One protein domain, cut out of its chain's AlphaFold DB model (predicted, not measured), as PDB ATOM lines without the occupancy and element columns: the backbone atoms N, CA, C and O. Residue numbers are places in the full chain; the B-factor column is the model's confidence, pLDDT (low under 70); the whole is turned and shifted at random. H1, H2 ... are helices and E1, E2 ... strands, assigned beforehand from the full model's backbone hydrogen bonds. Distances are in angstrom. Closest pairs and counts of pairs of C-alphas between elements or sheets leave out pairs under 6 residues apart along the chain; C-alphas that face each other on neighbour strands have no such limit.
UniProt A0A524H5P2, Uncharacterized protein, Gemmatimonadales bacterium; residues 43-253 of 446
ATOM      1  N   GLN A  43     353.455 298.917 299.378       38.56
ATOM      2  CA  GLN A  43     353.181 300.337 299.526       38.56
ATOM      3  C   GLN A  43     352.008 300.725 298.616       38.56
ATOM      4  O   GLN A  43     352.116 300.667 297.389       38.56
ATOM      5  N   ASN A  44     350.875 301.057 299.235       40.69
ATOM      6  CA  ASN A  44     349.689 301.566 298.560       40.69
ATOM      7  C   ASN A  44     349.945 303.013 298.144       40.69
ATOM      8  O   ASN A  44     349.598 303.952 298.860       40.69
ATOM      9  N   ASP A  45     350.604 303.187 297.006       53.25
ATOM     10  CA  ASP A  45     350.516 304.439 296.264       53.25
ATOM     11  C   ASP A  45     349.075 304.553 295.748       53.25
ATOM     12  O   ASP A  45     348.494 303.547 295.331       53.25
ATOM     13  N   CYS A  46     348.502 305.756 295.706       54.56
ATOM     14  CA  CYS A  46     347.159 305.998 295.153       54.56
ATOM     15  C   CYS A  46     347.046 305.713 293.631       54.56
ATOM     16  O   CYS A  46     346.130 306.201 292.980       54.56
ATOM     17  N   GLN A  47     348.013 304.987 293.058       48.47
ATOM     18  CA  GLN A  47     348.350 304.919 291.635       48.47
ATOM     19  C   GLN A  47     348.509 303.506 291.077       48.47
ATOM     20  O   GLN A  47     348.809 303.363 289.898       48.47
ATOM     21  N   GLN A  48     348.361 302.450 291.876       42.72
ATOM     22  CA  GLN A  48     348.241 301.122 291.268       42.72
ATOM     23  C   GLN A  48     346.787 300.919 290.839       42.72
ATOM     24  O   GLN A  48     345.912 301.575 291.401       42.72
ATOM     25  N   ASP A  49     346.537 300.022 289.875       35.59
ATOM     26  CA  ASP A  49     345.238 299.612 289.278       35.59
ATOM     27  C   ASP A  49     344.107 299.261 290.278       35.59
ATOM     28  O   ASP A  49     343.073 298.692 289.930       35.59
ATOM     29  N   GLN A  50     344.383 299.469 291.557       41.00
ATOM     30  CA  GLN A  50     343.765 298.960 292.743       41.00
ATOM     31  C   GLN A  50     344.079 299.984 293.847       41.00
ATOM     32  O   GLN A  50     345.183 300.004 294.397       41.00
ATOM     33  N   ALA A  51     343.118 300.824 294.224       39.19
ATOM     34  CA  ALA A  51     343.148 301.377 295.572       39.19
ATOM     35  C   ALA A  51     342.850 300.206 296.518       39.19
ATOM     36  O   ALA A  51     341.692 299.922 296.816       39.19
ATOM     37  N   LEU A  52     343.890 299.461 296.917       37.75
ATOM     38  CA  LEU A  52     343.772 298.483 297.994       37.75
ATOM     39  C   LEU A  52     343.507 299.268 299.274       37.75
ATOM     40  O   LEU A  52     344.429 299.759 299.920       37.75
ATOM     41  N   ILE A  53     342.244 299.388 299.657       43.28
ATOM     42  CA  ILE A  53     341.916 299.849 301.001       43.28
ATOM     43  C   ILE A  53     342.070 298.637 301.912       43.28
ATOM     44  O   ILE A  53     341.326 297.661 301.773       43.28
ATOM     45  N   TRP A  54     343.056 298.688 302.807       38.91
ATOM     46  CA  TRP A  54     343.176 297.708 303.878       38.91
ATOM     47  C   TRP A  54     342.101 298.000 304.908       38.91
ATOM     48  O   TRP A  54     342.059 299.067 305.521       38.91
ATOM     49  N   LEU A  55     341.202 297.043 305.078       44.88
ATOM     50  CA  LEU A  55     340.246 297.071 306.163       44.88
ATOM     51  C   LEU A  55     340.998 296.828 307.482       44.88
ATOM     52  O   LEU A  55     342.010 296.123 307.482       44.88
ATOM     53  N   PRO A  56     340.484 297.316 308.625       37.31
ATOM     54  CA  PRO A  56     341.055 297.031 309.949       37.31
ATOM     55  C   PRO A  56     341.252 295.529 310.243       37.31
ATOM     56  O   PRO A  56     341.990 295.158 311.151       37.31
ATOM     57  N   GLU A  57     340.585 294.665 309.474       43.56
ATOM     58  CA  GLU A  57     340.600 293.202 309.557       43.56
ATOM     59  C   GLU A  57     341.724 292.546 308.723       43.56
ATOM     60  O   GLU A  57     341.885 291.330 308.779       43.56
ATOM     61  N   GLY A  58     342.520 293.322 307.974       43.38
ATOM     62  CA  GLY A  58     343.609 292.811 307.130       43.38
ATOM     63  C   GLY A  58     343.178 292.325 305.742       43.38
ATOM     64  O   GLY A  58     343.990 291.750 305.024       43.38
ATOM     65  N   ASP A  59     341.929 292.572 305.348       43.62
ATOM     66  CA  ASP A  59     341.430 292.315 303.995       43.62
ATOM     67  C   ASP A  59     341.631 293.541 303.095       43.62
ATOM     68  O   ASP A  59     341.535 294.680 303.552       43.62
ATOM     69  N   SER A  60     341.840 293.314 301.798       44.03
ATOM     70  CA  SER A  60     341.961 294.374 300.795       44.03
ATOM     71  C   SER A  60     340.876 294.274 299.725       44.03
ATOM     72  O   SER A  60     340.654 293.191 299.180       44.03
ATOM     73  N   VAL A  61     340.228 295.390 299.377       45.22
ATOM     74  CA  VAL A  61     339.203 295.435 298.316       45.22
ATOM     75  C   VAL A  61     339.780 296.049 297.041       45.22
ATOM     76  O   VAL A  61     340.397 297.109 297.088       45.22
ATOM     77  N   LEU A  62     339.564 295.386 295.900       49.88
ATOM     78  CA  LEU A  62     339.924 295.897 294.578       49.88
ATOM     79  C   LEU A  62     338.889 296.922 294.106       49.88
ATOM     80  O   LEU A  62     337.729 296.581 293.872       49.88
ATOM     81  N   ILE A  63     339.339 298.153 293.900       51.94
ATOM     82  CA  ILE A  63     338.572 299.221 293.270       51.94
ATOM     83  C   ILE A  63     338.960 299.251 291.776       51.94
ATOM     84  O   ILE A  63     340.107 299.537 291.459       51.94
ATOM     85  N   GLY A  64     338.049 298.846 290.878       51.22
ATOM     86  CA  GLY A  64     338.331 298.610 289.447       51.22
ATOM     87  C   GLY A  64     338.471 299.867 288.569       51.22
ATOM     88  O   GLY A  64     338.407 300.991 289.050       51.22
ATOM     89  N   THR A  65     338.628 299.676 287.251       56.75
ATOM     90  CA  THR A  65     338.758 300.767 286.267       56.75
ATOM     91  C   THR A  65     337.440 301.516 286.046       56.75
ATOM     92  O   THR A  65     336.407 300.922 285.732       56.75
ATOM     93  N   PHE A  66     337.469 302.848 286.167       63.22
ATOM     94  CA  PHE A  66     336.279 303.691 286.019       63.22
ATOM     95  C   PHE A  66     336.185 304.318 284.636       63.22
ATOM     96  O   PHE A  66     337.134 304.913 284.140       63.22
ATOM     97  N   GLN A  67     334.998 304.274 284.030       73.25
ATOM     98  CA  GLN A  67     334.784 304.855 282.702       73.25
ATOM     99  C   GLN A  67     335.031 306.371 282.656       73.25
ATOM    100  O   GLN A  67     335.432 306.866 281.608       73.25
ATOM    101  N   LEU A  68     334.810 307.101 283.762       77.69
ATOM    102  CA  LEU A  68     334.965 308.561 283.769       77.69
ATOM    103  C   LEU A  68     336.421 308.947 283.542       77.69
ATOM    104  O   LEU A  68     336.696 309.850 282.766       77.69
ATOM    105  N   ILE A  69     337.333 308.252 284.214       78.44
ATOM    106  CA  ILE A  69     338.780 308.462 284.117       78.44
ATOM    107  C   ILE A  69     339.387 307.598 283.002       78.44
ATOM    108  O   ILE A  69     340.521 307.802 282.609       78.44
ATOM    109  N   GLY A  70     338.620 306.668 282.426       82.56
ATOM    110  CA  GLY A  70     338.959 305.960 281.197       82.56
ATOM    111  C   GLY A  70     340.364 305.337 281.222       82.56
ATOM    112  O   GLY A  70     340.748 304.740 282.225       82.56
ATOM    113  N   PRO A  71     341.133 305.443 280.127       79.81
ATOM    114  CA  PRO A  71     342.473 304.872 280.034       79.81
ATOM    115  C   PRO A  71     343.561 305.712 280.724       79.81
ATOM    116  O   PRO A  71     344.715 305.320 280.657       79.81
ATOM    117  N   ILE A  72     343.222 306.850 281.347       75.81
ATOM    118  CA  ILE A  72     344.178 307.658 282.126       75.81
ATOM    119  C   ILE A  72     344.153 307.314 283.625       75.81
ATOM    120  O   ILE A  72     344.849 307.957 284.400       75.81
ATOM    121  N   ALA A  73     343.354 306.317 284.032       73.00
ATOM    122  CA  ALA A  73     343.113 305.927 285.427       73.00
ATOM    123  C   ALA A  73     344.382 305.631 286.239       73.00
ATOM    124  O   ALA A  73     344.435 305.862 287.445       73.00
ATOM    125  N   ASP A  74     345.376 305.058 285.573       68.19
ATOM    126  CA  ASP A  74     346.643 304.594 286.125       68.19
ATOM    127  C   ASP A  74     347.767 305.611 285.900       68.19
ATOM    128  O   ASP A  74     348.935 305.286 286.105       68.19
ATOM    129  N   MET A  75     347.442 306.829 285.451       74.06
ATOM    130  CA  MET A  75     348.422 307.842 285.080       74.06
ATOM    131  C   MET A  75     348.563 308.907 286.183       74.06
ATOM    132  O   MET A  75     347.745 309.829 286.263       74.06
ATOM    133  N   PRO A  76     349.643 308.846 286.992       72.12
ATOM    134  CA  PRO A  76     349.986 309.787 288.065       72.12
ATOM    135  C   PRO A  76     349.798 311.251 287.713       72.12
ATOM    136  O   PRO A  76     349.388 312.067 288.526       72.12
ATOM    137  N   GLU A  77     350.132 311.591 286.477       76.12
ATOM    138  CA  GLU A  77     350.057 312.942 285.981       76.12
ATOM    139  C   GLU A  77     348.639 313.503 285.998       76.12
ATOM    140  O   GLU A  77     348.467 314.687 286.263       76.12
ATOM    141  N   PHE A  78     347.613 312.711 285.711       78.00
ATOM    142  CA  PHE A  78     346.255 313.234 285.564       78.00
ATOM    143  C   PHE A  78     345.521 313.356 286.892       78.00
ATOM    144  O   PHE A  78     344.409 313.890 286.961       78.00
ATOM    145  N   HIS A  79     346.123 312.823 287.945       84.81
ATOM    146  CA  HIS A  79     345.503 312.627 289.238       84.81
ATOM    147  C   HIS A  79     346.384 313.248 290.314       84.81
ATOM    148  O   HIS A  79     347.542 313.586 290.079       84.81
ATOM    149  N   ASP A  80     345.821 313.441 291.490       87.88
ATOM    150  CA  ASP A  80     346.572 313.911 292.641       87.88
ATOM    151  C   ASP A  80     346.081 313.177 293.882       87.88
ATOM    152  O   ASP A  80     344.903 312.835 293.987       87.88
ATOM    153  N   CYS A  81     346.986 312.883 294.802       87.69
ATOM    154  CA  CYS A  81     346.676 312.227 296.056       87.69
ATOM    155  C   CYS A  81     347.506 312.857 297.152       87.69
ATOM    156  O   CYS A  81     348.731 312.850 297.069       87.69
ATOM    157  N   GLN A  82     346.844 313.372 298.184       88.38
ATOM    158  CA  GLN A  82     347.516 314.119 299.234       88.38
ATOM    159  C   GLN A  82     346.862 313.868 300.587       88.38
ATOM    160  O   GLN A  82     345.636 313.779 300.703       88.38
ATOM    161  N   ARG A  83     347.677 313.792 301.645       87.88
ATOM    162  CA  ARG A  83     347.162 313.965 303.005       87.88
ATOM    163  C   ARG A  83     346.848 315.431 303.222       87.88
ATOM    164  O   ARG A  83     347.735 316.279 303.169       87.88
ATOM    165  N   PHE A  84     345.585 315.729 303.482       91.62
ATOM    166  CA  PHE A  84     345.167 317.105 303.679       91.62
ATOM    167  C   PHE A  84     345.816 317.700 304.914       91.62
ATOM    168  O   PHE A  84     345.986 317.036 305.929       91.62
ATOM    169  N   VAL A  85     346.168 318.973 304.835       90.25
ATOM    170  CA  VAL A  85     346.610 319.730 305.999       90.25
ATOM    171  C   VAL A  85     345.359 320.254 306.700       90.25
ATOM    172  O   VAL A  85     344.456 320.785 306.064       90.25
ATOM    173  N   VAL A  86     345.233 320.048 308.006       89.50
ATOM    174  CA  VAL A  86     344.045 320.456 308.775       89.50
ATOM    175  C   VAL A  86     344.453 320.980 310.145       89.50
ATOM    176  O   VAL A  86     345.522 320.613 310.632       89.50
ATOM    177  N   PRO A  87     343.654 321.844 310.791       88.12
ATOM    178  CA  PRO A  87     343.868 322.171 312.197       88.12
ATOM    179  C   PRO A  87     343.934 320.895 313.048       88.12
ATOM    180  O   PRO A  87     343.170 319.957 312.824       88.12
ATOM    181  N   ALA A  88     344.855 320.834 314.009       85.06
ATOM    182  CA  ALA A  88     345.114 319.614 314.777       85.06
ATOM    183  C   ALA A  88     343.923 319.142 315.629       85.06
ATOM    184  O   ALA A  88     343.791 317.958 315.916       85.06
ATOM    185  N   ASP A  89     343.039 320.053 316.026       81.25
ATOM    186  CA  ASP A  89     341.780 319.737 316.707       81.25
ATOM    187  C   ASP A  89     340.694 319.210 315.753       81.25
ATOM    188  O   ASP A  89     339.729 318.588 316.196       81.25
ATOM    189  N   ALA A  90     340.865 319.430 314.450       77.69
ATOM    190  CA  ALA A  90     339.973 318.980 313.391       77.69
ATOM    191  C   ALA A  90     340.466 317.716 312.673       77.69
ATOM    192  O   ALA A  90     339.716 317.171 311.865       77.69
ATOM    193  N   SER A  91     341.695 317.246 312.933       71.75
ATOM    194  CA  SER A  91     342.270 316.125 312.185       71.75
ATOM    195  C   SER A  91     341.533 314.816 312.407       71.75
ATOM    196  O   SER A  91     341.491 314.011 311.484       71.75
ATOM    197  N   GLY A  92     341.005 314.577 313.613       64.19
ATOM    198  CA  GLY A  92     340.430 313.285 314.021       64.19
ATOM    199  C   GLY A  92     341.439 312.122 314.052       64.19
ATOM    200  O   GLY A  92     341.243 311.141 314.763       64.19
ATOM    201  N   LEU A  93     342.566 312.268 313.354       63.44
ATOM    202  CA  LEU A  93     343.654 311.320 313.208       63.44
ATOM    203  C   LEU A  93     344.745 311.531 314.260       63.44
ATOM    204  O   LEU A  93     345.028 312.650 314.690       63.44
ATOM    205  N   ALA A  94     345.434 310.438 314.599       59.16
ATOM    206  CA  ALA A  94     346.605 310.415 315.476       59.16
ATOM    207  C   ALA A  94     347.876 310.973 314.797       59.16
ATOM    208  O   ALA A  94     348.938 310.356 314.831       59.16
ATOM    209  N   SER A  95     347.782 312.133 314.150       60.19
ATOM    210  CA  SER A  95     348.931 312.866 313.624       60.19
ATOM    211  C   SER A  95     349.387 313.901 314.654       60.19
ATOM    212  O   SER A  95     348.585 314.619 315.252       60.19
ATOM    213  N   ALA A  96     350.696 313.964 314.917       67.88
ATOM    214  CA  ALA A  96     351.212 314.970 315.838       67.88
ATOM    215  C   ALA A  96     351.126 316.359 315.180       67.88
ATOM    216  O   ALA A  96     351.502 316.487 314.009       67.88
ATOM    217  N   PRO A  97     350.684 317.396 315.913       79.12
ATOM    218  CA  PRO A  97     350.626 318.743 315.372       79.12
ATOM    219  C   PRO A  97     352.026 319.268 315.026       79.12
ATOM    220  O   PRO A  97     352.993 319.023 315.754       79.12
ATOM    221  N   SER A  98     352.118 320.024 313.936       78.06
ATOM    222  CA  SER A  98     353.219 320.933 313.620       78.06
ATOM    223  C   SER A  98     353.254 322.107 314.603       78.06
ATOM    224  O   SER A  98     352.340 322.314 315.412       78.06
ATOM    225  N   GLN A  99     354.305 322.927 314.518       75.75
ATOM    226  CA  GLN A  99     354.465 324.088 315.400       75.75
ATOM    227  C   GLN A  99     353.344 325.127 315.241       75.75
ATOM    228  O   GLN A  99     353.007 325.818 316.202       75.75
ATOM    229  N   ASP A 100     352.739 325.227 314.055       82.31
ATOM    230  CA  ASP A 100     351.646 326.158 313.752       82.31
ATOM    231  C   ASP A 100     350.238 325.597 314.040       82.31
ATOM    232  O   ASP A 100     349.229 326.230 313.693       82.31
ATOM    233  N   GLY A 101     350.167 324.445 314.721       85.56
ATOM    234  CA  GLY A 101     348.921 323.802 315.144       85.56
ATOM    235  C   GLY A 101     348.191 323.072 314.018       85.56
ATOM    236  O   GLY A 101     346.984 322.853 314.119       85.56
ATOM    237  N   MET A 102     348.902 322.722 312.947       89.12
ATOM    238  CA  MET A 102     348.372 321.966 311.817       89.12
ATOM    239  C   MET A 102     348.752 320.493 311.946       89.12
ATOM    240  O   MET A 102     349.730 320.143 312.590       89.12
ATOM    241  N   ALA A 103     347.991 319.599 311.344       88.31
ATOM    242  CA  ALA A 103     348.275 318.176 311.339       88.31
ATOM    243  C   ALA A 103     347.852 317.576 309.996       88.31
ATOM    244  O   ALA A 103     347.139 318.214 309.216       88.31
ATOM    245  N   PHE A 104     348.308 316.357 309.709       86.88
ATOM    246  CA  PHE A 104     347.778 315.617 308.569       86.88
ATOM    247  C   PHE A 104     346.383 315.087 308.902       86.88
ATOM    248  O   PHE A 104     346.186 314.422 309.919       86.88
ATOM    249  N   GLY A 105     345.438 315.413 308.037       87.75
ATOM    250  CA  GLY A 105     344.070 314.935 308.005       87.75
ATOM    251  C   GLY A 105     343.902 313.781 307.007       87.75
ATOM    252  O   GLY A 105     344.850 313.010 306.788       87.75
ATOM    253  N   PRO A 106     342.705 313.646 306.409       88.81
ATOM    254  CA  PRO A 106     342.379 312.513 305.553       88.81
ATOM    255  C   PRO A 106     343.296 312.438 304.326       88.81
ATOM    256  O   PRO A 106     343.765 313.460 303.813       88.81
ATOM    257  N   LEU A 107     343.547 311.213 303.854       88.12
ATOM    258  CA  LEU A 107     344.196 310.961 302.567       88.12
ATOM    259  C   LEU A 107     343.129 311.015 301.473       88.12
ATOM    260  O   LEU A 107     342.213 310.189 301.456       88.12
ATOM    261  N   VAL A 108     343.249 311.985 300.573       91.00
ATOM    262  CA  VAL A 108     342.241 312.234 299.544       91.00
ATOM    263  C   VAL A 108     342.890 312.216 298.166       91.00
ATOM    264  O   VAL A 108     343.870 312.918 297.918       91.00
ATOM    265  N   ALA A 109     342.318 311.426 297.262       90.81
ATOM    266  CA  ALA A 109     342.682 311.405 295.853       90.81
ATOM    267  C   ALA A 109     341.659 312.175 295.015       90.81
ATOM    268  O   ALA A 109     340.464 312.157 295.304       90.81
ATOM    269  N   ILE A 110     342.125 312.817 293.950       92.56
ATOM    270  CA  ILE A 110     341.308 313.401 292.894       92.56
ATOM    271  C   ILE A 110     341.772 312.859 291.549       92.56
ATOM    272  O   ILE A 110     342.948 312.933 291.198       92.56
ATOM    273  N   CYS A 111     340.827 312.335 290.781       90.75
ATOM    274  CA  CYS A 111     341.066 311.789 289.459       90.75
ATOM    275  C   CYS A 111     340.296 312.614 288.425       90.75
ATOM    276  O   CYS A 111     339.061 312.588 288.411       90.75
ATOM    277  N   ALA A 112     341.010 313.353 287.571       91.06
ATOM    278  CA  ALA A 112     340.410 314.095 286.464       91.06
ATOM    279  C   ALA A 112     339.701 313.159 285.473       91.06
ATOM    280  O   ALA A 112     340.145 312.035 285.230       91.06
ATOM    281  N   ALA A 113     338.605 313.635 284.885       89.00
ATOM    282  CA  ALA A 113     337.908 312.919 283.828       89.00
ATOM    283  C   ALA A 113     338.806 312.741 282.591       89.00
ATOM    284  O   ALA A 113     339.576 313.628 282.218       89.00
ATOM    285  N   ASN A 114     338.668 311.605 281.917       84.31
ATOM    286  CA  ASN A 114     339.283 311.369 280.622       84.31
ATOM    287  C   ASN A 114     338.742 312.367 279.595       84.31
ATOM    288  O   ASN A 114     337.542 312.641 279.570       84.31
ATOM    289  N   GLU A 115     339.621 312.873 278.727       83.12
ATOM    290  CA  GLU A 115     339.269 313.902 277.740       83.12
ATOM    291  C   GLU A 115     338.613 315.142 278.386       83.12
ATOM    292  O   GLU A 115     337.674 315.728 277.835       83.12
ATOM    293  N   LEU A 116     339.078 315.538 279.580       83.19
ATOM    294  CA  LEU A 116     338.586 316.716 280.307       83.19
ATOM    295  C   LEU A 116     338.590 317.989 279.442       83.19
ATOM    296  O   LEU A 116     337.702 318.833 279.553       83.19
ATOM    297  N   ASP A 117     339.561 318.111 278.542       80.75
ATOM    298  CA  ASP A 117     339.670 319.182 277.555       80.75
ATOM    299  C   ASP A 117     338.506 319.212 276.548       80.75
ATOM    300  O   ASP A 117     338.143 320.280 276.054       80.75
ATOM    301  N   MET A 118     337.875 318.067 276.281       78.69
ATOM    302  CA  MET A 118     336.702 317.939 275.411       78.69
ATOM    303  C   MET A 118     335.369 317.913 276.166       78.69
ATOM    304  O   MET A 118     334.318 318.069 275.536       78.69
ATOM    305  N   ALA A 119     335.380 317.739 277.491       76.00
ATOM    306  CA  ALA A 119     334.170 317.588 278.304       76.00
ATOM    307  C   ALA A 119     333.174 318.749 278.107       76.00
ATOM    308  O   ALA A 119     331.967 318.530 278.001       76.00
ATOM    309  N   PHE A 120     333.681 319.976 277.959       73.44
ATOM    310  CA  PHE A 120     332.859 321.173 277.755       73.44
ATOM    311  C   PHE A 120     332.490 321.440 276.292       73.44
ATOM    312  O   PHE A 120     331.462 322.057 276.034       73.44
ATOM    313  N   ALA A 121     333.266 320.933 275.329       67.50
ATOM    314  CA  ALA A 121     332.937 321.047 273.904       67.50
ATOM    315  C   ALA A 121     331.731 320.174 273.507       67.50
ATOM    316  O   ALA A 121     331.094 320.417 272.484       67.50
ATOM    317  N   ARG A 122     331.422 319.146 274.309       60.50
ATOM    318  CA  ARG A 122     330.299 318.215 274.101       60.50
ATOM    319  C   ARG A 122     328.994 318.666 274.769       60.50
ATOM    320  O   ARG A 122     327.966 318.020 274.566       60.50
ATOM    321  N   GLY A 123     329.025 319.730 275.572       55.97
ATOM    322  CA  GLY A 123     327.847 320.260 276.255       55.97
ATOM    323  C   GLY A 123     326.916 321.003 275.299       55.97
ATOM    324  O   GLY A 123     327.368 321.774 274.458       55.97
ATOM    325  N   ASP A 124     325.608 320.787 275.442       55.00
ATOM    326  CA  ASP A 124     324.600 321.664 274.846       55.00
ATOM    327  C   ASP A 124     324.653 323.017 275.583       55.00
ATOM    328  O   ASP A 124     324.383 323.028 276.794       55.00
ATOM    329  N   PRO A 125     325.020 324.128 274.909       51.72
ATOM    330  CA  PRO A 125     325.160 325.444 275.536       51.72
ATOM    331  C   PRO A 125     323.854 325.955 276.160       51.72
ATOM    332  O   PRO A 125     323.907 326.796 277.054       51.72
ATOM    333  N   ASP A 126     322.699 325.415 275.750       51.53
ATOM    334  CA  ASP A 126     321.387 325.774 276.296       51.53
ATOM    335  C   ASP A 126     320.957 324.877 277.477       51.53
ATOM    336  O   ASP A 126     319.898 325.082 278.080       51.53
ATOM    337  N   SER A 127     321.767 323.881 277.852       55.97
ATOM    338  CA  SER A 127     321.468 322.989 278.971       55.97
ATOM    339  C   SER A 127     322.190 323.438 280.247       55.97
ATOM    340  O   SER A 127     323.413 323.460 280.315       55.97
ATOM    341  N   VAL A 128     321.439 323.716 281.321       59.28
ATOM    342  CA  VAL A 128     321.960 323.972 282.690       59.28
ATOM    343  C   VAL A 128     322.562 322.695 283.320       59.28
ATOM    344  O   VAL A 128     322.543 322.498 284.534       59.28
ATOM    345  N   LYS A 129     323.020 321.746 282.499       74.94
ATOM    346  CA  LYS A 129     323.525 320.458 282.961       74.94
ATOM    347  C   LYS A 129     324.969 320.623 283.383       74.94
ATOM    348  O   LYS A 129     325.805 321.056 282.595       74.94
ATOM    349  N   ALA A 130     325.256 320.238 284.619       87.62
ATOM    350  CA  ALA A 130     326.627 320.199 285.083       87.62
ATOM    351  C   ALA A 130     327.325 318.933 284.609       87.62
ATOM    352  O   ALA A 130     326.791 317.827 284.721       87.62
ATOM    353  N   VAL A 131     328.517 319.129 284.056       89.62
ATOM    354  CA  VAL A 131     329.364 318.089 283.487       89.62
ATOM    355  C   VAL A 131     330.261 317.546 284.597       89.62
ATOM    356  O   VAL A 131     330.863 318.342 285.323       89.62
ATOM    357  N   PRO A 132     330.354 316.220 284.769       92.00
ATOM    358  CA  PRO A 132     331.315 315.641 285.693       92.00
ATOM    359  C   PRO A 132     332.737 315.847 285.170       92.00
ATOM    360  O   PRO A 132     333.020 315.566 284.007       92.00
ATOM    361  N   VAL A 133     333.632 316.324 286.032       93.69
ATOM    362  CA  VAL A 133     335.021 316.639 285.655       93.69
ATOM    363  C   VAL A 133     336.068 315.914 286.487       93.69
ATOM    364  O   VAL A 133     337.212 315.815 286.054       93.69
ATOM    365  N   ALA A 134     335.698 315.394 287.656       93.69
ATOM    366  CA  ALA A 134     336.581 314.569 288.467       93.69
ATOM    367  C   ALA A 134     335.794 313.646 289.402       93.69
ATOM    368  O   ALA A 134     334.670 313.962 289.806       93.69
ATOM    369  N   ILE A 135     336.423 312.535 289.782       92.31
ATOM    370  CA  ILE A 135     336.042 311.751 290.961       92.31
ATOM    371  C   ILE A 135     337.035 312.060 292.074       92.31
ATOM    372  O   ILE A 135     338.235 312.151 291.832       92.31
ATOM    373  N   ILE A 136     336.531 312.222 293.289       93.44
ATOM    374  CA  ILE A 136     337.323 312.434 294.493       93.44
ATOM    375  C   ILE A 136     337.077 311.261 295.430       93.44
ATOM    376  O   ILE A 136     335.928 310.972 295.762       93.44
ATOM    377  N   TYR A 137     338.153 310.613 295.864       90.25
ATOM    378  CA  TYR A 137     338.132 309.515 296.822       90.25
ATOM    379  C   TYR A 137     338.691 309.994 298.149       90.25
ATOM    380  O   TYR A 137     339.843 310.411 298.220       90.25
ATOM    381  N   ASN A 138     337.898 309.896 299.206       90.38
ATOM    382  CA  ASN A 138     338.369 310.140 300.559       90.38
ATOM    383  C   ASN A 138     338.628 308.812 301.243       90.38
ATOM    384  O   ASN A 138     337.686 308.231 301.770       90.38
ATOM    385  N   MET A 139     339.884 308.363 301.233       84.31
ATOM    386  CA  MET A 139     340.292 307.056 301.762       84.31
ATOM    387  C   MET A 139     340.138 306.948 303.282       84.31
ATOM    388  O   MET A 139     340.212 305.848 303.826       84.31
ATOM    389  N   ASP A 140     339.908 308.068 303.967       83.62
ATOM    390  CA  ASP A 140     339.540 308.071 305.373       83.62
ATOM    391  C   ASP A 140     338.051 307.750 305.529       83.62
ATOM    392  O   ASP A 140     337.165 308.511 305.131       83.62
ATOM    393  N   ILE A 141     337.775 306.579 306.101       81.50
ATOM    394  CA  ILE A 141     336.411 306.064 306.230       81.50
ATOM    395  C   ILE A 141     335.654 306.692 307.405       81.50
ATOM    396  O   ILE A 141     334.432 306.565 307.485       81.50
ATOM    397  N   GLU A 142     336.372 307.332 308.327       82.56
ATOM    398  CA  GLU A 142     335.829 307.848 309.584       82.56
ATOM    399  C   GLU A 142     335.654 309.369 309.545       82.56
ATOM    400  O   GLU A 142     334.772 309.910 310.219       82.56
ATOM    401  N   HIS A 143     336.457 310.063 308.736       85.88
ATOM    402  CA  HIS A 143     336.523 311.520 308.741       85.88
ATOM    403  C   HIS A 143     336.110 312.129 307.403       85.88
ATOM    404  O   HIS A 143     336.619 311.771 306.344       85.88
ATOM    405  N   SER A 144     335.223 313.123 307.462       90.12
ATOM    406  CA  SER A 144     334.888 313.968 306.317       90.12
ATOM    407  C   SER A 144     335.768 315.212 306.254       90.12
ATOM    408  O   SER A 144     336.138 315.797 307.277       90.12
ATOM    409  N   TYR A 145     336.054 315.675 305.038       93.56
ATOM    410  CA  TYR A 145     336.663 316.977 304.810       93.56
ATOM    411  C   TYR A 145     335.593 318.031 304.515       93.56
ATOM    412  O   TYR A 145     335.239 318.331 303.371       93.56
ATOM    413  N   LYS A 146     335.067 318.603 305.603       93.38
ATOM    414  CA  LYS A 146     333.931 319.537 305.599       93.38
ATOM    415  C   LYS A 146     334.085 320.782 304.718       93.38
ATOM    416  O   LYS A 146     333.072 321.147 304.130       93.38
ATOM    417  N   PRO A 147     335.261 321.437 304.588       95.06
ATOM    418  CA  PRO A 147     335.373 322.656 303.780       95.06
ATOM    419  C   PRO A 147     334.891 322.484 302.336       95.06
ATOM    420  O   PRO A 147     334.253 323.379 301.793       95.06
ATOM    421  N   LEU A 148     335.129 321.311 301.743       96.88
ATOM    422  CA  LEU A 148     334.661 320.973 300.396       96.88
ATOM    423  C   LEU A 148     333.434 320.045 300.407       96.88
ATOM    424  O   LEU A 148     332.894 319.726 299.352       96.88
ATOM    425  N   GLY A 149     332.985 319.610 301.589       94.75
ATOM    426  CA  GLY A 149     331.943 318.598 301.771       94.75
ATOM    427  C   GLY A 149     332.310 317.241 301.171       94.75
ATOM    428  O   GLY A 149     331.459 316.571 300.590       94.75
ATOM    429  N   ILE A 150     333.588 316.866 301.269       94.69
ATOM    430  CA  ILE A 150     334.064 315.542 300.876       94.69
ATOM    431  C   ILE A 150     333.737 314.583 302.022       94.69
ATOM    432  O   ILE A 150     334.329 314.654 303.098       94.69
ATOM    433  N   GLU A 151     332.790 313.689 301.787       91.88
ATOM    434  CA  GLU A 151     332.419 312.634 302.732       91.88
ATOM    435  C   GLU A 151     333.281 311.373 302.523       91.88
ATOM    436  O   GLU A 151     333.896 311.231 301.460       91.88
ATOM    437  N   PRO A 152     333.352 310.455 303.505       89.06
ATOM    438  CA  PRO A 152     333.945 309.132 303.316       89.06
ATOM    439  C   PRO A 152     333.400 308.407 302.080       89.06
ATOM    440  O   PRO A 152     332.193 308.441 301.823       89.06
ATOM    441  N   GLY A 153     334.281 307.719 301.347       87.00
ATOM    442  CA  GLY A 153     333.942 307.055 300.086       87.00
ATOM    443  C   GLY A 153     334.325 307.904 298.875       87.00
ATOM    444  O   GLY A 153     335.468 308.356 298.770       87.00
ATOM    445  N   PHE A 154     333.385 308.121 297.949       89.25
ATOM    446  CA  PHE A 154     333.641 308.942 296.763       89.25
ATOM    447  C   PHE A 154     332.597 310.031 296.511       89.25
ATOM    448  O   PHE A 154     331.392 309.882 296.753       89.25
ATOM    449  N   SER A 155     333.090 311.136 295.962       93.12
ATOM    450  CA  SER A 155     332.314 312.285 295.509       93.12
ATOM    451  C   SER A 155     332.627 312.584 294.047       93.12
ATOM    452  O   SER A 155     333.740 312.335 293.589       93.12
ATOM    453  N   CYS A 156     331.677 313.149 293.308       94.12
ATOM    454  CA  CYS A 156     331.939 313.651 291.960       94.12
ATOM    455  C   CYS A 156     331.948 315.179 291.969       94.12
ATOM    456  O   CYS A 156     331.053 315.810 292.544       94.12
ATOM    457  N   LEU A 157     332.935 315.764 291.296       96.31
ATOM    458  CA  LEU A 157     332.987 317.193 291.029       96.31
ATOM    459  C   LEU A 157     332.275 317.484 289.710       96.31
ATOM    460  O   LEU A 157     332.636 316.935 288.667       96.31
ATOM    461  N   PHE A 158     331.293 318.378 289.760       94.94
ATOM    462  CA  PHE A 158     330.555 318.840 288.594       94.94
ATOM    463  C   PHE A 158     330.825 320.316 288.325       94.94
ATOM    464  O   PHE A 158     330.820 321.126 289.252       94.94
ATOM    465  N   LEU A 159     330.992 320.660 287.048       94.19
ATOM    466  CA  LEU A 159     331.192 322.026 286.569       94.19
ATOM    467  C   LEU A 159     330.147 322.410 285.524       94.19
ATOM    468  O   LEU A 159     329.754 321.603 284.683       94.19
ATOM    469  N   TRP A 160     329.720 323.668 285.552       92.25
ATOM    470  CA  TRP A 160     328.908 324.264 284.495       92.25
ATOM    471  C   TRP A 160     329.216 325.747 284.352       92.25
ATOM    472  O   TRP A 160     329.703 326.396 285.281       92.25
ATOM    473  N   LYS A 161     328.913 326.288 283.173       89.38
ATOM    474  CA  LYS A 161     329.067 327.707 282.875       89.38
ATOM    475  C   LYS A 161     327.714 328.280 282.481       89.38
ATOM    476  O   LYS A 161     327.021 327.716 281.642       89.38
ATOM    477  N   THR A 162     327.337 329.376 283.127       86.94
ATOM    478  CA  THR A 162     326.258 330.258 282.660       86.94
ATOM    479  C   THR A 162     326.928 331.544 282.184       86.94
ATOM    480  O   THR A 162     327.642 331.507 281.186       86.94
ATOM    481  N   ASP A 163     326.843 332.624 282.961       88.50
ATOM    482  CA  ASP A 163     327.682 333.817 282.785       88.50
ATOM    483  C   ASP A 163     329.053 333.647 283.459       88.50
ATOM    484  O   ASP A 163     330.068 334.173 283.004       88.50
ATOM    485  N   THR A 164     329.092 332.873 284.544       92.25
ATOM    486  CA  THR A 164     330.297 332.530 285.305       92.25
ATOM    487  C   THR A 164     330.425 331.020 285.441       92.25
ATOM    488  O   THR A 164     329.465 330.278 285.207       92.25
ATOM    489  N   TRP A 165     331.616 330.561 285.825       94.31
ATOM    490  CA  TRP A 165     331.820 329.180 286.241       94.31
ATOM    491  C   TRP A 165     331.157 328.909 287.588       94.31
ATOM    492  O   TRP A 165     331.170 329.754 288.483       94.31
ATOM    493  N   HIS A 166     330.607 327.708 287.717       95.38
ATOM    494  CA  HIS A 166     330.003 327.186 288.934       95.38
ATOM    495  C   HIS A 166     330.485 325.758 289.162       95.38
ATOM    496  O   HIS A 166     330.717 325.021 288.198       95.38
ATOM    497  N   ALA A 167     330.604 325.373 290.430       97.19
ATOM    498  CA  ALA A 167     331.026 324.044 290.831       97.19
ATOM    499  C   ALA A 167     330.134 323.497 291.939       97.19
ATOM    500  O   ALA A 167     329.734 324.221 292.852       97.19
ATOM    501  N   ARG A 168     329.877 322.190 291.884       97.31
ATOM    502  CA  ARG A 168     329.225 321.454 292.966       97.31
ATOM    503  C   ARG A 168     329.919 320.124 293.177       97.31
ATOM    504  O   ARG A 168     330.114 319.367 292.224       97.31
ATOM    505  N   LEU A 169     330.234 319.830 294.431       97.00
ATOM    506  CA  LEU A 169     330.674 318.510 294.845       97.00
ATOM    507  C   LEU A 169     329.478 317.705 295.356       97.00
ATOM    508  O   LEU A 169     328.732 318.169 296.219       97.00
ATOM    509  N   VAL A 170     329.287 316.500 294.826       95.12
ATOM    510  CA  VAL A 170     328.193 315.614 295.236       95.12
ATOM    511  C   VAL A 170     328.775 314.311 295.764       95.12
ATOM    512  O   VAL A 170     329.356 313.540 295.001       95.12
ATOM    513  N   ALA A 171     328.592 314.053 297.057       93.06
ATOM    514  CA  ALA A 171     328.903 312.764 297.662       93.06
ATOM    515  C   ALA A 171     327.894 311.719 297.167       93.06
ATOM    516  O   ALA A 171     326.696 311.843 297.430       93.06
ATOM    517  N   LEU A 172     328.366 310.719 296.420       87.31
ATOM    518  CA  LEU A 172     327.497 309.684 295.853       87.31
ATOM    519  C   LEU A 172     327.671 308.332 296.536       87.31
ATOM    520  O   LEU A 172     326.655 307.668 296.715       87.31
ATOM    521  N   GLY A 173     328.888 307.974 296.953       78.00
ATOM    522  CA  GLY A 173     329.177 306.717 297.647       78.00
ATOM    523  C   GLY A 173     329.388 306.914 299.143       78.00
ATOM    524  O   GLY A 173     330.520 306.820 299.605       78.00
ATOM    525  N   GLN A 174     328.327 307.225 299.893       69.75
ATOM    526  CA  GLN A 174     328.422 307.412 301.347       69.75
ATOM    527  C   GLN A 174     328.452 306.056 302.078       69.75
ATOM    528  O   GLN A 174     327.577 305.221 301.878       69.75
ATOM    529  N   ASN A 175     329.396 305.890 303.010       59.22
ATOM    530  CA  ASN A 175     329.456 304.831 304.036       59.22
ATOM    531  C   ASN A 175     329.830 303.401 303.613       59.22
ATOM    532  O   ASN A 175     329.905 302.536 304.490       59.22
ATOM    533  N   SER A 176     330.120 303.112 302.346       52.47
ATOM    534  CA  SER A 176     330.650 301.790 301.999       52.47
ATOM    535  C   SER A 176     331.467 301.778 300.707       52.47
ATOM    536  O   SER A 176     330.960 301.789 299.596       52.47
ATOM    537  N   TRP A 177     332.777 301.594 300.869       55.19
ATOM    538  CA  TRP A 177     333.610 300.946 299.844       55.19
ATOM    539  C   TRP A 177     333.195 299.490 299.602       55.19
ATOM    540  O   TRP A 177     333.594 298.874 298.619       55.19
ATOM    541  N   ARG A 178     332.464 298.923 300.576       49.41
ATOM    542  CA  ARG A 178     332.021 297.528 300.623       49.41
ATOM    543  C   ARG A 178     330.763 297.262 299.808       49.41
ATOM    544  O   ARG A 178     330.618 296.139 299.331       49.41
ATOM    545  N   ASP A 179     329.873 298.240 299.656       49.88
ATOM    546  CA  ASP A 179     328.740 298.066 298.759       49.88
ATOM    547  C   ASP A 179     329.200 298.466 297.365       49.88
ATOM    548  O   ASP A 179     330.003 299.378 297.193       49.88
ATOM    549  N   SER A 180     328.723 297.740 296.363       50.88
ATOM    550  CA  SER A 180     329.034 297.890 294.941       50.88
ATOM    551  C   SER A 180     328.511 299.206 294.338       50.88
ATOM    552  O   SER A 180     327.925 299.208 293.253       50.88
ATOM    553  N   GLU A 181     328.622 300.306 295.074       62.19
ATOM    554  CA  GLU A 181     328.332 301.660 294.645       62.19
ATOM    555  C   GLU A 181     329.243 301.979 293.466       62.19
ATOM    556  O   GLU A 181     330.436 302.224 293.614       62.19
ATOM    557  N   ASP A 182     328.661 301.888 292.276       73.25
ATOM    558  CA  ASP A 182     329.359 302.026 291.011       73.25
ATOM    559  C   ASP A 182     329.736 303.500 290.773       73.25
ATOM    560  O   ASP A 182     328.846 304.341 290.577       73.25
ATOM    561  N   PRO A 183     331.033 303.856 290.734       75.50
ATOM    562  CA  PRO A 183     331.465 305.221 290.442       75.50
ATOM    563  C   PRO A 183     331.132 305.659 289.012       75.50
ATOM    564  O   PRO A 183     331.264 306.841 288.689       75.50
ATOM    565  N   SER A 184     330.580 304.770 288.172       79.50
ATOM    566  CA  SER A 184     329.874 305.148 286.942       79.50
ATOM    567  C   SER A 184     328.728 306.141 287.183       79.50
ATOM    568  O   SER A 184     328.336 306.864 286.267       79.50
ATOM    569  N   ARG A 185     328.221 306.274 288.417       83.06
ATOM    570  CA  ARG A 185     327.288 307.350 288.788       83.06
ATOM    571  C   ARG A 185     327.873 308.744 288.531       83.06
ATOM    572  O   ARG A 185     327.113 309.659 288.216       83.06
ATOM    573  N   CYS A 186     329.199 308.893 288.564       86.00
ATOM    574  CA  CYS A 186     329.886 310.123 288.171       86.00
ATOM    575  C   CYS A 186     329.933 310.353 286.652       86.00
ATOM    576  O   CYS A 186     330.460 311.367 286.228       86.00
ATOM    577  N   LEU A 187     329.390 309.467 285.808       83.31
ATOM    578  CA  LEU A 187     329.298 309.682 284.354       83.31
ATOM    579  C   LEU A 187     328.086 310.515 283.948       83.31
ATOM    580  O   LEU A 187     328.025 311.018 282.828       83.31
ATOM    581  N   THR A 188     327.080 310.598 284.818       83.00
ATOM    582  CA  THR A 188     325.786 311.172 284.456       83.00
ATOM    583  C   THR A 188     325.769 312.658 284.803       83.00
ATOM    584  O   THR A 188     325.890 312.989 285.983       83.00
ATOM    585  N   PRO A 189     325.579 313.564 283.822       83.50
ATOM    586  CA  PRO A 189     325.361 314.975 284.109       83.50
ATOM    587  C   PRO A 189     324.186 315.167 285.065       83.50
ATOM    588  O   PRO A 189     323.163 314.486 284.948       83.50
ATOM    589  N   ILE A 190     324.309 316.121 285.981       86.81
ATOM    590  CA  ILE A 190     323.285 316.371 286.999       86.81
ATOM    591  C   ILE A 190     322.428 317.594 286.669       86.81
ATOM    592  O   ILE A 190     322.854 318.519 285.974       86.81
ATOM    593  N   ASP A 191     321.212 317.599 287.217       85.44
ATOM    594  CA  ASP A 191     320.369 318.787 287.323       85.44
ATOM    595  C   ASP A 191     320.839 319.610 288.531       85.44
ATOM    596  O   ASP A 191     320.690 319.194 289.684       85.44
ATOM    597  N   THR A 192     321.410 320.784 288.265       82.00
ATOM    598  CA  THR A 192     321.990 321.674 289.284       82.00
ATOM    599  C   THR A 192     320.954 322.275 290.233       82.00
ATOM    600  O   THR A 192     321.313 322.790 291.288       82.00
ATOM    601  N   ILE A 193     319.659 322.201 289.922       82.50
ATOM    602  CA  ILE A 193     318.595 322.690 290.807       82.50
ATOM    603  C   ILE A 193     318.161 321.587 291.775       82.50
ATOM    604  O   ILE A 193     317.827 321.862 292.926       82.50
ATOM    605  N   ARG A 194     318.136 320.333 291.310       86.56
ATOM    606  CA  ARG A 194     317.524 319.214 292.047       86.56
ATOM    607  C   ARG A 194     318.520 318.350 292.806       86.56
ATOM    608  O   ARG A 194     318.136 317.717 293.787       86.56
ATOM    609  N   THR A 195     319.766 318.293 292.354       88.94
ATOM    610  CA  THR A 195     320.788 317.450 292.974       88.94
ATOM    611  C   THR A 195     321.434 318.188 294.136       88.94
ATOM    612  O   THR A 195     322.132 319.175 293.923       88.94
ATOM    613  N   GLY A 196     321.217 317.717 295.366       92.25
ATOM    614  CA  GLY A 196     321.917 318.246 296.539       92.25
ATOM    615  C   GLY A 196     323.432 318.036 296.454       92.25
ATOM    616  O   GLY A 196     323.903 317.144 295.753       92.25
ATOM    617  N   GLY A 197     324.191 318.864 297.161       95.06
ATOM    618  CA  GLY A 197     325.648 318.797 297.217       95.06
ATOM    619  C   GLY A 197     326.229 320.054 297.852       95.06
ATOM    620  O   GLY A 197     325.485 320.921 298.317       95.06
ATOM    621  N   THR A 198     327.550 320.149 297.846       97.19
ATOM    622  CA  THR A 198     328.282 321.314 298.340       97.19
ATOM    623  C   THR A 198     328.570 322.244 297.177       97.19
ATOM    624  O   THR A 198     329.330 321.889 296.276       97.19
ATOM    625  N   ASP A 199     327.949 323.422 297.179       97.50
ATOM    626  CA  ASP A 199     328.276 324.478 296.224       97.50
ATOM    627  C   ASP A 199     329.645 325.072 296.547       97.50
ATOM    628  O   ASP A 199     329.916 325.469 297.683       97.50
ATOM    629  N   LEU A 200     330.502 325.131 295.530       98.25
ATOM    630  CA  LEU A 200     331.873 325.607 295.639       98.25
ATOM    631  C   LEU A 200     332.054 326.875 294.807       98.25
ATOM    632  O   LEU A 200     331.450 327.056 293.747       98.25
ATOM    633  N   GLN A 201     332.916 327.763 295.291       98.31
ATOM    634  CA  GLN A 201     333.316 328.948 294.549       98.31
ATOM    635  C   GLN A 201     334.341 328.551 293.488       98.31
ATOM    636  O   GLN A 201     335.304 327.858 293.799       98.31
ATOM    637  N   VAL A 202     334.171 329.050 292.261       98.00
ATOM    638  CA  VAL A 202     335.138 328.873 291.171       98.00
ATOM    639  C   VAL A 202     335.840 330.191 290.878       98.00
ATOM    640  O   VAL A 202     335.190 331.221 290.686       98.00
ATOM    641  N   ARG A 203     337.169 330.159 290.829       97.81
ATOM    642  CA  ARG A 203     338.031 331.275 290.441       97.81
ATOM    643  C   ARG A 203     338.846 330.857 289.215       97.81
ATOM    644  O   ARG A 203     339.839 330.150 289.368       97.81
ATOM    645  N   PRO A 204     338.414 331.228 287.998       96.00
ATOM    646  CA  PRO A 204     339.222 331.005 286.810       96.00
ATOM    647  C   PRO A 204     340.441 331.936 286.825       96.00
ATOM    648  O   PRO A 204     340.317 333.134 287.088       96.00
ATOM    649  N   ALA A 205     341.610 331.383 286.525       92.94
ATOM    650  CA  ALA A 205     342.844 332.119 286.322       92.94
ATOM    651  C   ALA A 205     343.035 332.389 284.825       92.94
ATOM    652  O   ALA A 205     343.041 331.468 284.002       92.94
ATOM    653  N   ALA A 206     343.203 333.666 284.477       88.25
ATOM    654  CA  ALA A 206     343.569 334.055 283.125       88.25
ATOM    655  C   ALA A 206     345.000 333.598 282.828       88.25
ATOM    656  O   ALA A 206     345.898 333.754 283.657       88.25
ATOM    657  N   LEU A 207     345.218 333.063 281.630       92.38
ATOM    658  CA  LEU A 207     346.553 332.683 281.195       92.38
ATOM    659  C   LEU A 207     347.388 333.925 280.861       92.38
ATOM    660  O   LEU A 207     346.924 334.767 280.087       92.38
ATOM    661  N   PRO A 208     348.616 334.048 281.392       93.06
ATOM    662  CA  PRO A 208     349.528 335.088 280.945       93.06
ATOM    663  C   PRO A 208     350.005 334.797 279.518       93.06
ATOM    664  O   PRO A 208     350.254 333.649 279.149       93.06
ATOM    665  N   GLU A 209     350.191 335.839 278.709       91.56
ATOM    666  CA  GLU A 209     350.860 335.701 277.412       91.56
ATOM    667  C   GLU A 209     352.291 335.154 277.598       91.56
ATOM    668  O   GLU A 209     352.977 335.573 278.535       91.56
ATOM    669  N   PRO A 210     352.786 334.252 276.725       93.56
ATOM    670  CA  PRO A 210     352.198 333.793 275.459       93.56
ATOM    671  C   PRO A 210     351.372 332.493 275.574       93.56
ATOM    672  O   PRO A 210     351.214 331.765 274.584       93.56
ATOM    673  N   LEU A 211     350.926 332.132 276.782       96.19
ATOM    674  CA  LEU A 211     350.229 330.872 277.019       96.19
ATOM    675  C   LEU A 211     348.829 330.889 276.411       96.19
ATOM    676  O   LEU A 211     348.132 331.898 276.381       96.19
ATOM    677  N   ARG A 212     348.418 329.727 275.913       95.38
ATOM    678  CA  ARG A 212     347.119 329.495 275.281       95.38
ATOM    679  C   ARG A 212     346.385 328.363 275.993       95.38
ATOM    680  O   ARG A 212     347.023 327.572 276.679       95.38
ATOM    681  N   PRO A 213     345.074 328.186 275.758       93.56
ATOM    682  CA  PRO A 213     344.292 327.106 276.373       93.56
ATOM    683  C   PRO A 213     344.904 325.700 276.258       93.56
ATOM    684  O   PRO A 213     344.790 324.880 277.163       93.56
ATOM    685  N   ARG A 214     345.612 325.420 275.156       92.00
ATOM    686  CA  ARG A 214     346.330 324.152 274.933       92.00
ATOM    687  C   ARG A 214     347.517 323.919 275.875       92.00
ATOM    688  O   ARG A 214     347.992 322.797 275.977       92.00
ATOM    689  N   ASP A 215     348.015 324.979 276.502       93.38
ATOM    690  CA  ASP A 215     349.110 324.937 277.467       93.38
ATOM    691  C   ASP A 215     348.587 324.635 278.885       93.38
ATOM    692  O   ASP A 215     349.383 324.539 279.813       93.38
ATOM    693  N   ILE A 216     347.269 324.442 279.057       93.38
ATOM    694  CA  ILE A 216     346.655 323.958 280.297       93.38
ATOM    695  C   ILE A 216     346.543 322.433 280.248       93.38
ATOM    696  O   ILE A 216     345.822 321.898 279.393       93.38
ATOM    697  N   PRO A 217     347.198 321.710 281.171       91.75
ATOM    698  CA  PRO A 217     347.147 320.263 281.173       91.75
ATOM    699  C   PRO A 217     345.761 319.804 281.676       91.75
ATOM    700  O   PRO A 217     345.185 320.439 282.565       91.75
ATOM    701  N   PRO A 218     345.177 318.737 281.105       90.38
ATOM    702  CA  PRO A 218     343.844 318.242 281.460       90.38
ATOM    703  C   PRO A 218     343.884 317.409 282.753       90.38
ATOM    704  O   PRO A 218     343.569 316.224 282.764       90.38
ATOM    705  N   VAL A 219     344.315 318.029 283.845       91.19
ATOM    706  CA  VAL A 219     344.639 317.365 285.114       91.19
ATOM    707  C   VAL A 219     343.915 318.034 286.276       91.19
ATOM    708  O   VAL A 219     343.432 319.162 286.144       91.19
ATOM    709  N   ALA A 220     343.877 317.349 287.415       92.88
ATOM    710  CA  ALA A 220     343.369 317.879 288.672       92.88
ATOM    711  C   ALA A 220     344.461 317.862 289.751       92.88
ATOM    712  O   ALA A 220     345.317 316.977 289.746       92.88
ATOM    713  N   ARG A 221     344.437 318.849 290.648       93.88
ATOM    714  CA  ARG A 221     345.418 319.070 291.716       93.88
ATOM    715  C   ARG A 221     344.749 319.471 293.014       93.88
ATOM    716  O   ARG A 221     343.707 320.131 292.991       93.88
ATOM    717  N   TRP A 222     345.391 319.130 294.117       95.00
ATOM    718  CA  TRP A 222     345.158 319.761 295.404       95.00
ATOM    719  C   TRP A 222     346.084 320.967 295.556       95.00
ATOM    720  O   TRP A 222     347.231 320.949 295.122       95.00
ATOM    721  N   ASP A 223     345.570 322.034 296.149       94.81
ATOM    722  CA  ASP A 223     346.347 323.220 296.498       94.81
ATOM    723  C   ASP A 223     345.805 323.782 297.818       94.81
ATOM    724  O   ASP A 223     344.690 323.459 298.243       94.81
ATOM    725  N   TRP A 224     346.608 324.598 298.489       93.81
ATOM    726  CA  TRP A 224     346.398 324.981 299.873       93.81
ATOM    727  C   TRP A 224     346.152 326.479 300.027       93.81
ATOM    728  O   TRP A 224     347.015 327.320 299.771       93.81
ATOM    729  N   ASP A 225     344.982 326.818 300.552       94.75
ATOM    730  CA  ASP A 225     344.658 328.159 301.008       94.75
ATOM    731  C   ASP A 225     345.362 328.413 302.346       94.75
ATOM    732  O   ASP A 225     344.930 327.964 303.416       94.75
ATOM    733  N   ARG A 226     346.472 329.151 302.290       90.81
ATOM    734  CA  ARG A 226     347.273 329.491 303.473       90.81
ATOM    735  C   ARG A 226     346.546 330.432 304.434       90.81
ATOM    736  O   ARG A 226     346.825 330.383 305.632       90.81
ATOM    737  N   GLU A 227     345.659 331.283 303.923       92.44
ATOM    738  CA  GLU A 227     344.937 332.287 304.707       92.44
ATOM    739  C   GLU A 227     343.862 331.621 305.567       92.44
ATOM    740  O   GLU A 227     343.833 331.806 306.786       92.44
ATOM    741  N   HIS A 228     343.033 330.779 304.952       93.19
ATOM    742  CA  HIS A 228     341.926 330.098 305.625       93.19
ATOM    743  C   HIS A 228     342.287 328.706 306.143       93.19
ATOM    744  O   HIS A 228     341.481 328.082 306.833       93.19
ATOM    745  N   ARG A 229     343.504 328.232 305.856       91.69
ATOM    746  CA  ARG A 229     344.022 326.925 306.263       91.69
ATOM    747  C   ARG A 229     343.123 325.777 305.788       91.69
ATOM    748  O   ARG A 229     342.680 324.955 306.595       91.69
ATOM    749  N   MET A 230     342.865 325.722 304.484       93.88
ATOM    750  CA  MET A 230     342.071 324.659 303.863       93.88
ATOM    751  C   MET A 230     342.564 324.293 302.459       93.88
ATOM    752  O   MET A 230     343.129 325.119 301.755       93.88
ATOM    753  N   GLN A 231     342.340 323.049 302.050       95.56
ATOM    754  CA  GLN A 231     342.606 322.561 300.707       95.56
ATOM    755  C   GLN A 231     341.499 323.013 299.763       95.56
ATOM    756  O   GLN A 231     340.325 323.106 300.139       95.56
ATOM    757  N   TYR A 232     341.879 323.223 298.515       97.50
ATOM    758  CA  TYR A 232     340.984 323.473 297.401       97.50
ATOM    759  C   TYR A 232     341.487 322.728 296.157       97.50
ATOM    760  O   TYR A 232     342.550 322.111 296.161       97.50
ATOM    761  N   ILE A 233     340.673 322.723 295.106       98.06
ATOM    762  CA  ILE A 233     340.902 321.947 293.886       98.06
ATOM    763  C   ILE A 233     341.406 322.878 292.787       98.06
ATOM    764  O   ILE A 233     340.759 323.875 292.488       98.06
ATOM    765  N   GLY A 234     342.505 322.531 292.132       97.06
ATOM    766  CA  GLY A 234     342.894 323.099 290.845       97.06
ATOM    767  C   GLY A 234     342.534 322.137 289.714       97.06
ATOM    768  O   GLY A 234     342.889 320.964 289.773       97.06
ATOM    769  N   ILE A 235     341.819 322.590 288.687       96.00
ATOM    770  CA  ILE A 235     341.440 321.744 287.547       96.00
ATOM    771  C   ILE A 235     341.224 322.577 286.284       96.00
ATOM    772  O   ILE A 235     340.797 323.732 286.341       96.00
ATOM    773  N   ARG A 236     341.469 321.992 285.109       93.88
ATOM    774  CA  ARG A 236     341.121 322.636 283.835       93.88
ATOM    775  C   ARG A 236     339.602 322.814 283.691       93.88
ATOM    776  O   ARG A 236     338.839 321.864 283.862       93.88
ATOM    777  N   CYS A 237     339.170 324.011 283.301       91.75
ATOM    778  CA  CYS A 237     337.772 324.360 283.044       91.75
ATOM    779  C   CYS A 237     337.642 325.073 281.687       91.75
ATOM    780  O   CYS A 237     337.812 326.284 281.550       91.75
ATOM    781  N   GLY A 238     337.370 324.298 280.635       88.94
ATOM    782  CA  GLY A 238     337.384 324.806 279.262       88.94
ATOM    783  C   GLY A 238     338.769 325.334 278.866       88.94
ATOM    784  O   GLY A 238     339.728 324.560 278.775       88.94
ATOM    785  N   ASP A 239     338.846 326.647 278.645       91.69
ATOM    786  CA  ASP A 239     340.045 327.365 278.196       91.69
ATOM    787  C   ASP A 239     340.859 327.994 279.342       91.69
ATOM    788  O   ASP A 239     341.852 328.677 279.097       91.69
ATOM    789  N   GLU A 240     340.441 327.769 280.589       93.94
ATOM    790  CA  GLU A 240     340.995 328.387 281.794       93.94
ATOM    791  C   GLU A 240     341.473 327.314 282.790       93.94
ATOM    792  O   GLU A 240     341.056 326.149 282.745       93.94
ATOM    793  N   TRP A 241     342.362 327.706 283.707       96.12
ATOM    794  CA  TRP A 241     342.656 326.923 284.907       96.12
ATOM    795  C   TRP A 241     341.732 327.418 286.011       96.12
ATOM    796  O   TRP A 241     341.751 328.602 286.335       96.12
ATOM    797  N   CYS A 242     340.896 326.546 286.565       97.38
ATOM    798  CA  CYS A 242     339.979 326.907 287.635       97.38
ATOM    799  C   CYS A 242     340.500 326.429 288.977       97.38
ATOM    800  O   CYS A 242     340.807 325.253 289.158       97.38
ATOM    801  N   GLU A 243     340.479 327.336 289.941       98.00
ATOM    802  CA  GLU A 243     340.649 327.022 291.349       98.00
ATOM    803  C   GLU A 243     339.264 326.989 291.998       98.00
ATOM    804  O   GLU A 243     338.440 327.881 291.786       98.00
ATOM    805  N   ILE A 244     338.962 325.916 292.722       98.56
ATOM    806  CA  ILE A 244     337.624 325.580 293.198       98.56
ATOM    807  C   ILE A 244     337.706 325.243 294.680       98.56
ATOM    808  O   ILE A 244     338.284 324.227 295.061       98.56
ATOM    809  N   GLY A 245     337.092 326.070 295.517       98.25
ATOM    810  CA  GLY A 245     337.171 325.933 296.967       98.25
ATOM    811  C   GLY A 245     335.887 326.322 297.684       98.25
ATOM    812  O   GLY A 245     334.880 326.681 297.066       98.25
ATOM    813  N   ALA A 246     335.927 326.260 299.014       97.88
ATOM    814  CA  ALA A 246     334.840 326.755 299.849       97.88
ATOM    815  C   ALA A 246     334.582 328.253 299.576       97.88
ATOM    816  O   ALA A 246     335.517 328.982 299.229       97.88
ATOM    817  N   PRO A 247     333.348 328.760 299.749       97.69
ATOM    818  CA  PRO A 247     333.069 330.182 299.583       97.69
ATOM    819  C   PRO A 247     334.014 331.059 300.414       97.69
ATOM    820  O   PRO A 247     334.097 330.912 301.631       97.69
ATOM    821  N   GLY A 248     334.702 331.987 299.749       96.94
ATOM    822  CA  GLY A 248     335.662 332.890 300.380       96.94
ATOM    823  C   GLY A 248     337.116 332.423 300.332       96.94
ATOM    824  O   GLY A 248     337.967 333.203 300.745       96.94
ATOM    825  N   PHE A 249     337.422 331.235 299.791       97.75
ATOM    826  CA  PHE A 249     338.807 330.761 299.692       97.75
ATOM    827  C   PHE A 249     339.714 331.739 298.931       97.75
ATOM    828  O   PHE A 249     339.275 332.410 297.986       97.75
ATOM    829  N   THR A 250     340.978 331.782 299.330       97.44
ATOM    830  CA  THR A 250     342.059 332.556 298.725       97.44
ATOM    831  C   THR A 250     342.985 331.587 297.993       97.44
ATOM    832  O   THR A 250     343.687 330.810 298.644       97.44
ATOM    833  N   PRO A 251     342.995 331.598 296.648       95.44
ATOM    834  CA  PRO A 251     343.944 330.787 295.908       95.44
ATOM    835  C   PRO A 251     345.381 331.230 296.172       95.44
ATOM    836  O   PRO A 251     345.644 332.423 296.343       95.44
ATOM    837  N   SER A 252     346.306 330.274 296.197       92.56
ATOM    838  CA  SER A 252     347.735 330.554 296.290       92.56
ATOM    839  C   SER A 252     348.233 331.262 295.019       92.56
ATOM    840  O   SER A 252     347.597 331.216 293.964       92.56
ATOM    841  N   GLU A 253     349.366 331.948 295.100       93.06
ATOM    842  CA  GLU A 253     349.979 332.582 293.929       93.06
ATOM    843  C   GLU A 253     350.577 331.508 292.994       93.06
ATOM    844  O   GLU A 253     351.004 330.447 293.468       93.06
TER     845      GLU A 253
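What this domain is: This is residues 43 to 253 of the 446 residues of an uncharacterized protein of Gemmatimonadales bacterium (UniProt A0A524H5P2). One sheet of nine strands curls back on itself like part of a barrel, incompletely closed: its edge strands E1 and E7 come near each other, with no strand pairing between them. E1 and E2 make one leaf, facing the larger leaf of E4, E5, E6, E9, E8 and E7, with E3 as the hinge; the small helix H2 lies over E4 and the smaller H1 only grazes the sheet. The printed part has 211 residues, with elements in the order E1 E2 H1 E3 E4 E5 H2 E6 E7 E8 E9; the sheet runs E1 E2 E3 E4 E5 E6 E9 E8 E7, all antiparallel. The class is mostly strand, though under half of the residues are in named elements. The whole is compact, with a radius of gyration of the C-alphas of 16.9 A and spans of 49 by 40 by 34 A.

How they stand to each other: Residues 43 to 78 hold no named element, but residues 53 to 54 pair with residues 60 to 61, antiparallel. E1, residues 79 to 87, and E2, residues 102 to 112, form a hairpin, with N 82 and O 108 3.0 A apart. E2 bends by 59 degrees at residue 106. H1, residues 116 to 119, grazes the sheet. E3, residues 129 to 138, bends by 59 degrees at residue 133; N 109 of E2 and O 137 of E3 are 2.8 A apart. E3, E4, residues 153 to 161, and E5, residues 165 to 174, form a meander, each strand the antiparallel neighbour of the one before. N 155 and O 136 are 2.8 A apart, as N 156 and O 170 are 2.9 A apart. H2, residues 183 to 187, lies over E4 at a height over the sheet of 7.6 A; the closest C-alphas of the two, Cys 156 and Cys 186, are 5.6 A apart. E6, residues 198 to 205, has staggered pairing: with E5 over residues 198 to 200, where N 200 and O 167 are 2.9 A apart, and with E9, residues 240 to 245, over residues 201 to 205, where N 203 and O 243 are 2.8 A apart. E7, residues 220 to 225, E8, residues 230 to 237, and E9 form a second meander; N 223 and O 232 are 3.0 A apart, and N 235 and O 242 2.9 A. E6, E7, E8 and E9 form a Greek key, a meander of three whose last strand is the antiparallel neighbour of the strand before the meander. Between the edge strands E1 and E7 the closest C-alphas, those of Asp 80 and Arg 221, are 5.4 A apart. H2 has 0 of 1 O i to N i+4 pairs within hydrogen-bond range but 2 of 2 O i to N i+3 pairs; H1 is too short for an O i to N i+4 pair.

Where its parts are: E1 begins at C-alpha 79 (345.503, 312.627, 289.238) and is 24.9 A long from first to last C-alpha. E2 is 27.7 A, E3 25.2 A, E4 27.3 A and E5 26.7 A long. E6 begins at C-alpha 198 (328.282, 321.314, 298.340) and is 21.8 A long; E8 is 21.3 A, E7 16.1 A and E9 15.8 A. E9 ends at C-alpha 245 (337.171, 325.933, 296.967).

The domain as a whole: The C-alphas farthest apart, those of Glu 57 and Pro 210, are 54.3 A apart. The printed part has no cut. The links E1 to E2, E3 to E4 and E6 to E7 are long, with 14 residues each. The mean pLDDT of the printed part is 81.0; it is under 70 at residues 43 to 66, 74, 92 to 96, 121 to 128 and 174 to 181.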